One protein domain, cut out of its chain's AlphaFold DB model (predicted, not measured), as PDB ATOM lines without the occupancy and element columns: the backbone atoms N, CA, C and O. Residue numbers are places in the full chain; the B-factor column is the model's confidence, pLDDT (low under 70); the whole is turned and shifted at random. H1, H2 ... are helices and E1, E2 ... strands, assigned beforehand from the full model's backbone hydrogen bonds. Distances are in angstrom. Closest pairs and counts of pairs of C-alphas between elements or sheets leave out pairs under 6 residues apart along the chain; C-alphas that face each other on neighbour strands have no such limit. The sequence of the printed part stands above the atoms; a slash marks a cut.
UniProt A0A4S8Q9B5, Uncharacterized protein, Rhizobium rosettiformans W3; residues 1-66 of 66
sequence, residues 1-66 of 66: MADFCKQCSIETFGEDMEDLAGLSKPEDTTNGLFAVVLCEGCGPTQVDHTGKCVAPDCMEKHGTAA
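This is residues 1 to 66 of the 66 residues of an uncharacterized protein of Rhizobium rosettiformans W3 (UniProt A0A4S8Q9B5). There is little regular structure: a small body mostly of loops, with the short helices H1 and H2 toward opposite ends of its longest axis, residues 14 to 25 running between them, and the hairpin E1 and E2 along one side. The 66 printed residues hold H1, H2, E1, E2 in that order, mixed in class, with 23 residues in named elements. It is compact, with a radius of gyration of the C-alphas of 10.7 A and spans of 30 by 22 by 18 A.

H1, residues 6 to 13, and H2, residues 26 to 30, are apart; both have every O i to N i+4 pair within hydrogen-bond range. E1, residues 35 to 39, and E2, residues 43 to 47, form an antiparallel hairpin at 143 degrees, with N 35 and O 47 at 2.9 A. H1 and E1 are only just apart, closest 8.2 A.

H1 begins at C-alpha 6 (239.570, 180.031, 79.034) and spans 10.5 A, H2 6.3 A, E1 11.4 A and E2 11.8 A, ending at C-alpha 47 (235.460, 187.785, 79.901).

The C-alphas farthest apart, of Phe 13 and Asn 31, are 30.8 A apart. The printed part has no cut; the link H1 to H2 is long. Residues 1, 65 and 66 have pLDDT under 70.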
ATOM      1  N   MET A   1     244.526 184.516  63.858       62.47
ATOM      2  CA  MET A   1     244.754 183.764  65.105       62.47
ATOM      3  C   MET A   1     243.390 183.683  65.756       62.47
ATOM      4  O   MET A   1     242.670 184.667  65.657       62.47
ATOM      5  N   ALA A   2     242.979 182.489  66.170       75.31
ATOM      6  CA  ALA A   2     241.668 182.271  66.773       75.31
ATOM      7  C   ALA A   2     241.830 182.487  68.274       75.31
ATOM      8  O   ALA A   2     242.666 181.804  68.856       75.31
ATOM      9  N   ASP A   3     241.076 183.418  68.851       94.62
ATOM     10  CA  ASP A   3     241.139 183.694  70.283       94.62
ATOM     11  C   ASP A   3     239.987 182.960  70.979       94.62
ATOM     12  O   ASP A   3     238.816 183.081  70.589       94.62
ATOM     13  N   PHE A   4     240.306 182.187  72.014       97.06
ATOM     14  CA  PHE A   4     239.312 181.479  72.812       97.06
ATOM     15  C   PHE A   4     239.255 182.012  74.240       97.06
ATOM     16  O   PHE A   4     240.254 182.393  74.847       97.06
ATOM     17  N   CYS A   5     238.054 182.005  74.824       97.75
ATOM     18  CA  CYS A   5     237.950 182.154  76.271       97.75
ATOM     19  C   CYS A   5     238.592 180.936  76.951       97.75
ATOM     20  O   CYS A   5     238.683 179.856  76.360       97.75
ATOM     21  N   LYS A   6     238.958 181.088  78.223       97.81
ATOM     22  CA  LYS A   6     239.570 180.031  79.034       97.81
ATOM     23  C   LYS A   6     238.822 178.699  78.931       97.81
ATOM     24  O   LYS A   6     239.434 177.656  78.721       97.81
ATOM     25  N   GLN A   7     237.491 178.724  79.054       98.00
ATOM     26  CA  GLN A   7     236.684 177.506  78.982       98.00
ATOM     27  C   GLN A   7     236.723 176.853  77.592       98.00
ATOM     28  O   GLN A   7     237.015 175.663  77.505       98.00
ATOM     29  N   CYS A   8     236.511 177.614  76.511       97.31
ATOM     30  CA  CYS A   8     236.581 177.069  75.152       97.31
ATOM     31  C   CYS A   8     237.979 176.550  74.801       97.31
ATOM     32  O   CYS A   8     238.086 175.536  74.114       97.31
ATOM     33  N   SER A   9     239.039 177.216  75.275       97.44
ATOM     34  CA  SER A   9     240.415 176.755  75.085       97.44
ATOM     35  C   SER A   9     240.611 175.376  75.715       97.44
ATOM     36  O   SER A   9     241.046 174.441  75.045       97.44
ATOM     37  N   ILE A  10     240.197 175.214  76.976       97.62
ATOM     38  CA  ILE A  10     240.296 173.938  77.693       97.62
ATOM     39  C   ILE A  10     239.451 172.852  77.013       97.62
ATOM     40  O   ILE A  10     239.912 171.725  76.861       97.62
ATOM     41  N   GLU A  11     238.231 173.169  76.582       97.12
ATOM     42  CA  GLU A  11     237.342 172.204  75.923       97.12
ATOM     43  C   GLU A  11     237.851 171.764  74.545       97.12
ATOM     44  O   GLU A  11     237.691 170.601  74.173       97.12
ATOM     45  N   THR A  12     238.482 172.672  73.796       96.00
ATOM     46  CA  THR A  12     238.936 172.415  72.421       96.00
ATOM     47  C   THR A  12     240.331 171.794  72.381       96.00
ATOM     48  O   THR A  12     240.576 170.877  71.596       96.00
ATOM     49  N   PHE A  13     241.249 172.278  73.220       95.88
ATOM     50  CA  PHE A  13     242.674 171.932  73.169       95.88
ATOM     51  C   PHE A  13     243.154 171.129  74.381       95.88
ATOM     52  O   PHE A  13     244.249 170.572  74.347       95.88
ATOM     53  N   GLY A  14     242.347 171.028  75.440       97.44
ATOM     54  CA  GLY A  14     242.731 170.369  76.690       97.44
ATOM     55  C   GLY A  14     243.593 171.234  77.614       97.44
ATOM     56  O   GLY A  14     243.976 170.767  78.685       97.44
ATOM     57  N   GLU A  15     243.883 172.481  77.235       97.19
ATOM     58  CA  GLU A  15     244.666 173.434  78.023       97.19
ATOM     59  C   GLU A  15     244.166 174.876  77.849       97.19
ATOM     60  O   GLU A  15     243.480 175.208  76.881       97.19
ATOM     61  N   ASP A  16     244.483 175.729  78.821       97.19
ATOM     62  CA  ASP A  16     244.221 177.166  78.755       97.19
ATOM     63  C   ASP A  16     245.380 177.857  78.026       97.19
ATOM     64  O   ASP A  16     246.485 177.920  78.561       97.19
ATOM     65  N   MET A  17     245.127 178.344  76.809       96.44
ATOM     66  CA  MET A  17     246.108 179.059  75.984       96.44
ATOM     67  C   MET A  17     246.262 180.531  76.392       96.44
ATOM     68  O   MET A  17     247.129 181.224  75.865       96.44
ATOM     69  N   GLU A  18     245.433 181.011  77.329       96.81
ATOM     70  CA  GLU A  18     245.444 182.383  77.850       96.81
ATOM     71  C   GLU A  18     245.187 183.479  76.788       96.81
ATOM     72  O   GLU A  18     245.469 184.650  77.040       96.81
ATOM     73  N   ASP A  19     244.578 183.139  75.637       96.56
ATOM     74  CA  ASP A  19     244.354 184.056  74.497       96.56
ATOM     75  C   ASP A  19     243.642 185.362  74.896       96.56
ATOM     76  O   ASP A  19     243.954 186.444  74.396       96.56
ATOM     77  N   LEU A  20     242.668 185.260  75.807       97.00
ATOM     78  CA  LEU A  20     241.838 186.377  76.271       97.00
ATOM     79  C   LEU A  20     242.117 186.772  77.733       97.00
ATOM     80  O   LEU A  20     241.326 187.501  78.338       97.00
ATOM     81  N   ALA A  21     243.224 186.304  78.320       97.25
ATOM     82  CA  ALA A  21     243.646 186.686  79.665       97.25
ATOM     83  C   ALA A  21     244.424 188.017  79.664       97.25
ATOM     84  O   ALA A  21     245.034 188.419  78.676       97.25
ATOM     85  N   GLY A  22     244.400 188.740  80.788       97.00
ATOM     86  CA  GLY A  22     245.186 189.970  80.966       97.00
ATOM     87  C   GLY A  22     244.703 191.193  80.174       97.00
ATOM     88  O   GLY A  22     245.360 192.233  80.206       97.00
ATOM     89  N   LEU A  23     243.549 191.108  79.501       97.00
ATOM     90  CA  LEU A  23     242.915 192.235  78.798       97.00
ATOM     91  C   LEU A  23     242.373 193.310  79.755       97.00
ATOM     92  O   LEU A  23     242.219 194.470  79.374       97.00
ATOM     93  N   SER A  24     242.083 192.925  80.998       96.81
ATOM     94  CA  SER A  24     241.672 193.803  82.093       96.81
ATOM     95  C   SER A  24     242.427 193.448  83.374       96.81
ATOM     96  O   SER A  24     243.178 192.470  83.430       96.81
ATOM     97  N   LYS A  25     242.269 194.265  84.416       98.00
ATOM     98  CA  LYS A  25     242.908 194.045  85.716       98.00
ATOM     99  C   LYS A  25     241.991 193.251  86.653       98.00
ATOM    100  O   LYS A  25     240.767 193.346  86.548       98.00
ATOM    101  N   PRO A  26     242.550 192.561  87.665       98.00
ATOM    102  CA  PRO A  26     241.751 191.950  88.734       98.00
ATOM    103  C   PRO A  26     240.789 192.936  89.425       98.00
ATOM    104  O   PRO A  26     239.674 192.578  89.809       98.00
ATOM    105  N   GLU A  27     241.204 194.199  89.547       98.19
ATOM    106  CA  GLU A  27     240.396 195.300  90.086       98.19
ATOM    107  C   GLU A  27     239.136 195.562  89.245       98.19
ATOM    108  O   GLU A  27     238.068 195.795  89.806       98.19
ATOM    109  N   ASP A  28     239.227 195.459  87.916       97.50
ATOM    110  CA  ASP A  28     238.092 195.654  87.007       97.50
ATOM    111  C   ASP A  28     237.050 194.550  87.211       97.50
ATOM    112  O   ASP A  28     235.876 194.837  87.437       97.50
ATOM    113  N   THR A  29     237.501 193.290  87.261       95.00
ATOM    114  CA  THR A  29     236.634 192.132  87.549       95.00
ATOM    115  C   THR A  29     235.927 192.284  88.897       95.00
ATOM    116  O   THR A  29     234.731 192.023  89.006       95.00
ATOM    117  N   THR A  30     236.643 192.757  89.921       95.94
ATOM    118  CA  THR A  30     236.078 192.992  91.262       95.94
ATOM    119  C   THR A  30     235.009 194.091  91.252       95.94
ATOM    120  O   THR A  30     234.034 194.012  91.995       95.94
ATOM    121  N   ASN A  31     235.154 195.088  90.377       97.12
ATOM    122  CA  ASN A  31     234.176 196.156  90.170       97.12
ATOM    123  C   ASN A  31     233.035 195.767  89.208       97.12
ATOM    124  O   ASN A  31     232.208 196.618  88.875       97.12
ATOM    125  N   GLY A  32     232.972 194.510  88.751       96.12
ATOM    126  CA  GLY A  32     231.963 194.039  87.797       96.12
ATOM    127  C   GLY A  32     232.164 194.566  86.372       96.12
ATOM    128  O   GLY A  32     231.205 194.635  85.604       96.12
ATOM    129  N   LEU A  33     233.387 194.970  86.029       97.00
ATOM    130  CA  LEU A  33     233.777 195.408  84.695       97.00
ATOM    131  C   LEU A  33     234.480 194.258  83.965       97.00
ATOM    132  O   LEU A  33     235.448 193.681  84.463       97.00
ATOM    133  N   PHE A  34     233.997 193.947  82.765       97.44
ATOM    134  CA  PHE A  34     234.445 192.810  81.963       97.44
ATOM    135  C   PHE A  34     234.835 193.262  80.555       97.44
ATOM    136  O   PHE A  34     234.297 194.243  80.034       97.44
ATOM    137  N   ALA A  35     235.781 192.560  79.933       97.62
ATOM    138  CA  ALA A  35     236.220 192.867  78.578       97.62
ATOM    139  C   ALA A  35     235.237 192.272  77.561       97.62
ATOM    140  O   ALA A  35     234.948 191.077  77.608       97.62
ATOM    141  N   VAL A  36     234.740 193.098  76.634       97.06
ATOM    142  CA  VAL A  36     233.936 192.637  75.490       97.06
ATOM    143  C   VAL A  36     234.881 192.114  74.415       97.06
ATOM    144  O   VAL A  36     235.766 192.839  73.961       97.06
ATOM    145  N   VAL A  37     234.688 190.864  74.009       96.38
ATOM    146  CA  VAL A  37     235.605 190.126  73.132       96.38
ATOM    147  C   VAL A  37     234.834 189.288  72.113       96.38
ATOM    148  O   VAL A  37     233.644 189.011  72.278       96.38
ATOM    149  N   LEU A  38     235.525 188.869  71.055       96.38
ATOM    150  CA  LEU A  38     235.053 187.843  70.129       96.38
ATOM    151  C   LEU A  38     235.785 186.541  70.459       96.38
ATOM    152  O   LEU A  38     236.996 186.468  70.294       96.38
ATOM    153  N   CYS A  39     235.054 185.543  70.952       96.75
ATOM    154  CA  CYS A  39     235.559 184.187  71.158       96.75
ATOM    155  C   CYS A  39     235.121 183.316  69.976       96.75
ATOM    156  O   CYS A  39     233.944 183.320  69.620       96.75
ATOM    157  N   GLU A  40     236.024 182.523  69.405       96.12
ATOM    158  CA  GLU A  40     235.698 181.655  68.258       96.12
ATOM    159  C   GLU A  40     234.792 180.460  68.626       96.12
ATOM    160  O   GLU A  40     234.187 179.847  67.751       96.12
ATOM    161  N   GLY A  41     234.655 180.146  69.920       94.25
ATOM    162  CA  GLY A  41     233.671 179.180  70.426       94.25
ATOM    163  C   GLY A  41     232.345 179.835  70.823       94.25
ATOM    164  O   GLY A  41     231.285 179.467  70.327       94.25
ATOM    165  N   CYS A  42     232.393 180.844  71.699       95.44
ATOM    166  CA  CYS A  42     231.185 181.470  72.253       95.44
ATOM    167  C   CYS A  42     230.511 182.488  71.316       95.44
ATOM    168  O   CYS A  42     229.356 182.845  71.545       95.44
ATOM    169  N   GLY A  43     231.237 183.025  70.331       94.56
ATOM    170  CA  GLY A  43     230.867 184.244  69.612       94.56
ATOM    171  C   GLY A  43     231.170 185.525  70.414       94.56
ATOM    172  O   GLY A  43     232.090 185.543  71.240       94.56
ATOM    173  N   PRO A  44     230.421 186.624  70.180       95.31
ATOM    174  CA  PRO A  44     230.533 187.851  70.967       95.31
ATOM    175  C   PRO A  44     230.195 187.588  72.437       95.31
ATOM    176  O   PRO A  44     229.110 187.103  72.747       95.31
ATOM    177  N   THR A  45     231.119 187.896  73.344       96.62
ATOM    178  CA  THR A  45     230.977 187.562  74.765       96.62
ATOM    179  C   THR A  45     231.725 188.549  75.666       96.62
ATOM    180  O   THR A  45     232.338 189.512  75.199       96.62
ATOM    181  N   GLN A  46     231.652 188.319  76.975       97.25
ATOM    182  CA  GLN A  46     232.377 189.052  78.005       97.25
ATOM    183  C   GLN A  46     233.261 188.101  78.810       97.25
ATOM    184  O   GLN A  46     232.817 187.012  79.194       97.25
ATOM    185  N   VAL A  47     234.491 188.532  79.089       97.62
ATOM    186  CA  VAL A  47     235.460 187.785  79.901       97.62
ATOM    187  C   VAL A  47     235.985 188.609  81.077       97.62
ATOM    188  O   VAL A  47     236.072 189.840  81.011       97.62
ATOM    189  N   ASP A  48     236.338 187.924  82.163       98.00
ATOM    190  CA  ASP A  48     237.083 188.515  83.275       98.00
ATOM    191  C   ASP A  48     238.589 188.645  82.977       98.00
ATOM    192  O   ASP A  48     239.067 188.269  81.907       98.00
ATOM    193  N   HIS A  49     239.356 189.177  83.935       98.06
ATOM    194  CA  HIS A  49     240.805 189.372  83.789       98.06
ATOM    195  C   HIS A  49     241.599 188.074  83.549       98.06
ATOM    196  O   HIS A  49     242.742 188.135  83.095       98.06
ATOM    197  N   THR A  50     241.020 186.908  83.849       97.94
ATOM    198  CA  THR A  50     241.627 185.588  83.620       97.94
ATOM    199  C   THR A  50     241.231 184.975  82.276       97.94
ATOM    200  O   THR A  50     241.604 183.840  81.996       97.94
ATOM    201  N   GLY A  51     240.449 185.685  81.456       97.25
ATOM    202  CA  GLY A  51     239.903 185.158  80.207       97.25
ATOM    203  C   GLY A  51     238.708 184.220  80.407       97.25
ATOM    204  O   GLY A  51     238.247 183.600  79.445       97.25
ATOM    205  N   LYS A  52     238.172 184.101  81.632       97.56
ATOM    206  CA  LYS A  52     236.978 183.294  81.913       97.56
ATOM    207  C   LYS A  52     235.751 183.991  81.338       97.56
ATOM    208  O   LYS A  52     235.477 185.141  81.664       97.56
ATOM    209  N   CYS A  53     234.976 183.279  80.524       97.50
ATOM    210  CA  CYS A  53     233.683 183.739  80.027       97.50
ATOM    211  C   CYS A  53     232.694 183.912  81.189       97.50
ATOM    212  O   CYS A  53     232.478 182.974  81.963       97.50
ATOM    213  N   VAL A  54     232.093 185.101  81.281       96.81
ATOM    214  CA  VAL A  54     231.100 185.487  82.303       96.81
ATOM    215  C   VAL A  54     229.734 185.841  81.705       96.81
ATOM    216  O   VAL A  54     228.810 186.186  82.434       96.81
ATOM    217  N   ALA A  55     229.592 185.772  80.379       95.62
ATOM    218  CA  ALA A  55     228.361 186.146  79.695       95.62
ATOM    219  C   ALA A  55     227.249 185.095  79.927       95.62
ATOM    220  O   ALA A  55     227.421 183.930  79.542       95.62
ATOM    221  N   PRO A  56     226.106 185.466  80.538       92.62
ATOM    222  CA  PRO A  56     225.021 184.526  80.840       92.62
ATOM    223  C   PRO A  56     224.303 184.020  79.580       92.62
ATOM    224  O   PRO A  56     223.639 182.987  79.613       92.62
ATOM    225  N   ASP A  57     224.440 184.746  78.476       90.94
ATOM    226  CA  ASP A  57     223.928 184.450  77.142       90.94
ATOM    227  C   ASP A  57     224.947 183.716  76.251       90.94
ATOM    228  O   ASP A  57     224.705 183.525  75.061       90.94
ATOM    229  N   CYS A  58     226.063 183.245  76.820       93.81
ATOM    230  CA  CYS A  58     226.991 182.356  76.127       93.81
ATOM    231  C   CYS A  58     226.271 181.081  75.648       93.81
ATOM    232  O   CYS A  58     225.693 180.347  76.456       93.81
ATOM    233  N   MET A  59     226.364 180.772  74.352       88.50
ATOM    234  CA  MET A  59     225.734 179.584  73.755       88.50
ATOM    235  C   MET A  59     226.308 178.266  74.304       88.50
ATOM    236  O   MET A  59     225.557 177.307  74.492       88.50
ATOM    237  N   GLU A  60     227.593 178.265  74.674       92.50
ATOM    238  CA  GLU A  60     228.282 177.161  75.363       92.50
ATOM    239  C   GLU A  60     228.000 177.129  76.883       92.50
ATOM    240  O   GLU A  60     228.483 176.268  77.613       92.50
ATOM    241  N   LYS A  61     227.174 178.057  77.393       91.62
ATOM    242  CA  LYS A  61     226.684 178.140  78.787       91.62
ATOM    243  C   LYS A  61     227.754 178.366  79.859       91.62
ATOM    244  O   LYS A  61     227.469 178.258  81.052       91.62
ATOM    245  N   HIS A  62     228.956 178.775  79.468       94.44
ATOM    246  CA  HIS A  62     230.078 179.024  80.378       94.44
ATOM    247  C   HIS A  62     229.841 180.110  81.435       94.44
ATOM    248  O   HIS A  62     230.317 179.962  82.559       94.44
ATOM    249  N   GLY A  63     229.095 181.171  81.113       85.44
ATOM    250  CA  GLY A  63     228.810 182.272  82.045       85.44
ATOM    251  C   GLY A  63     227.675 181.999  83.038       85.44
ATOM    252  O   GLY A  63     227.265 182.903  83.756       85.44
ATOM    253  N   THR A  64     227.150 180.769  83.085       76.94
ATOM    254  CA  THR A  64     226.063 180.382  84.007       76.94
ATOM    255  C   THR A  64     226.538 179.605  85.238       76.94
ATOM    256  O   THR A  64     225.740 179.326  86.133       76.94
ATOM    257  N   ALA A  65     227.832 179.280  85.320       55.53
ATOM    258  CA  ALA A  65     228.421 178.670  86.506       55.53
ATOM    259  C   ALA A  65     228.703 179.751  87.564       55.53
ATOM    260  O   ALA A  65     229.725 180.442  87.500       55.53
ATOM    261  N   ALA A  66     227.745 179.896  88.484       44.09
ATOM    262  CA  ALA A  66     227.865 180.661  89.725       44.09
ATOM    263  C   ALA A  66     228.993 180.130  90.624       44.09
ATOM    264  O   ALA A  66     229.169 178.889  90.680       44.09
TER     265      ALA A  66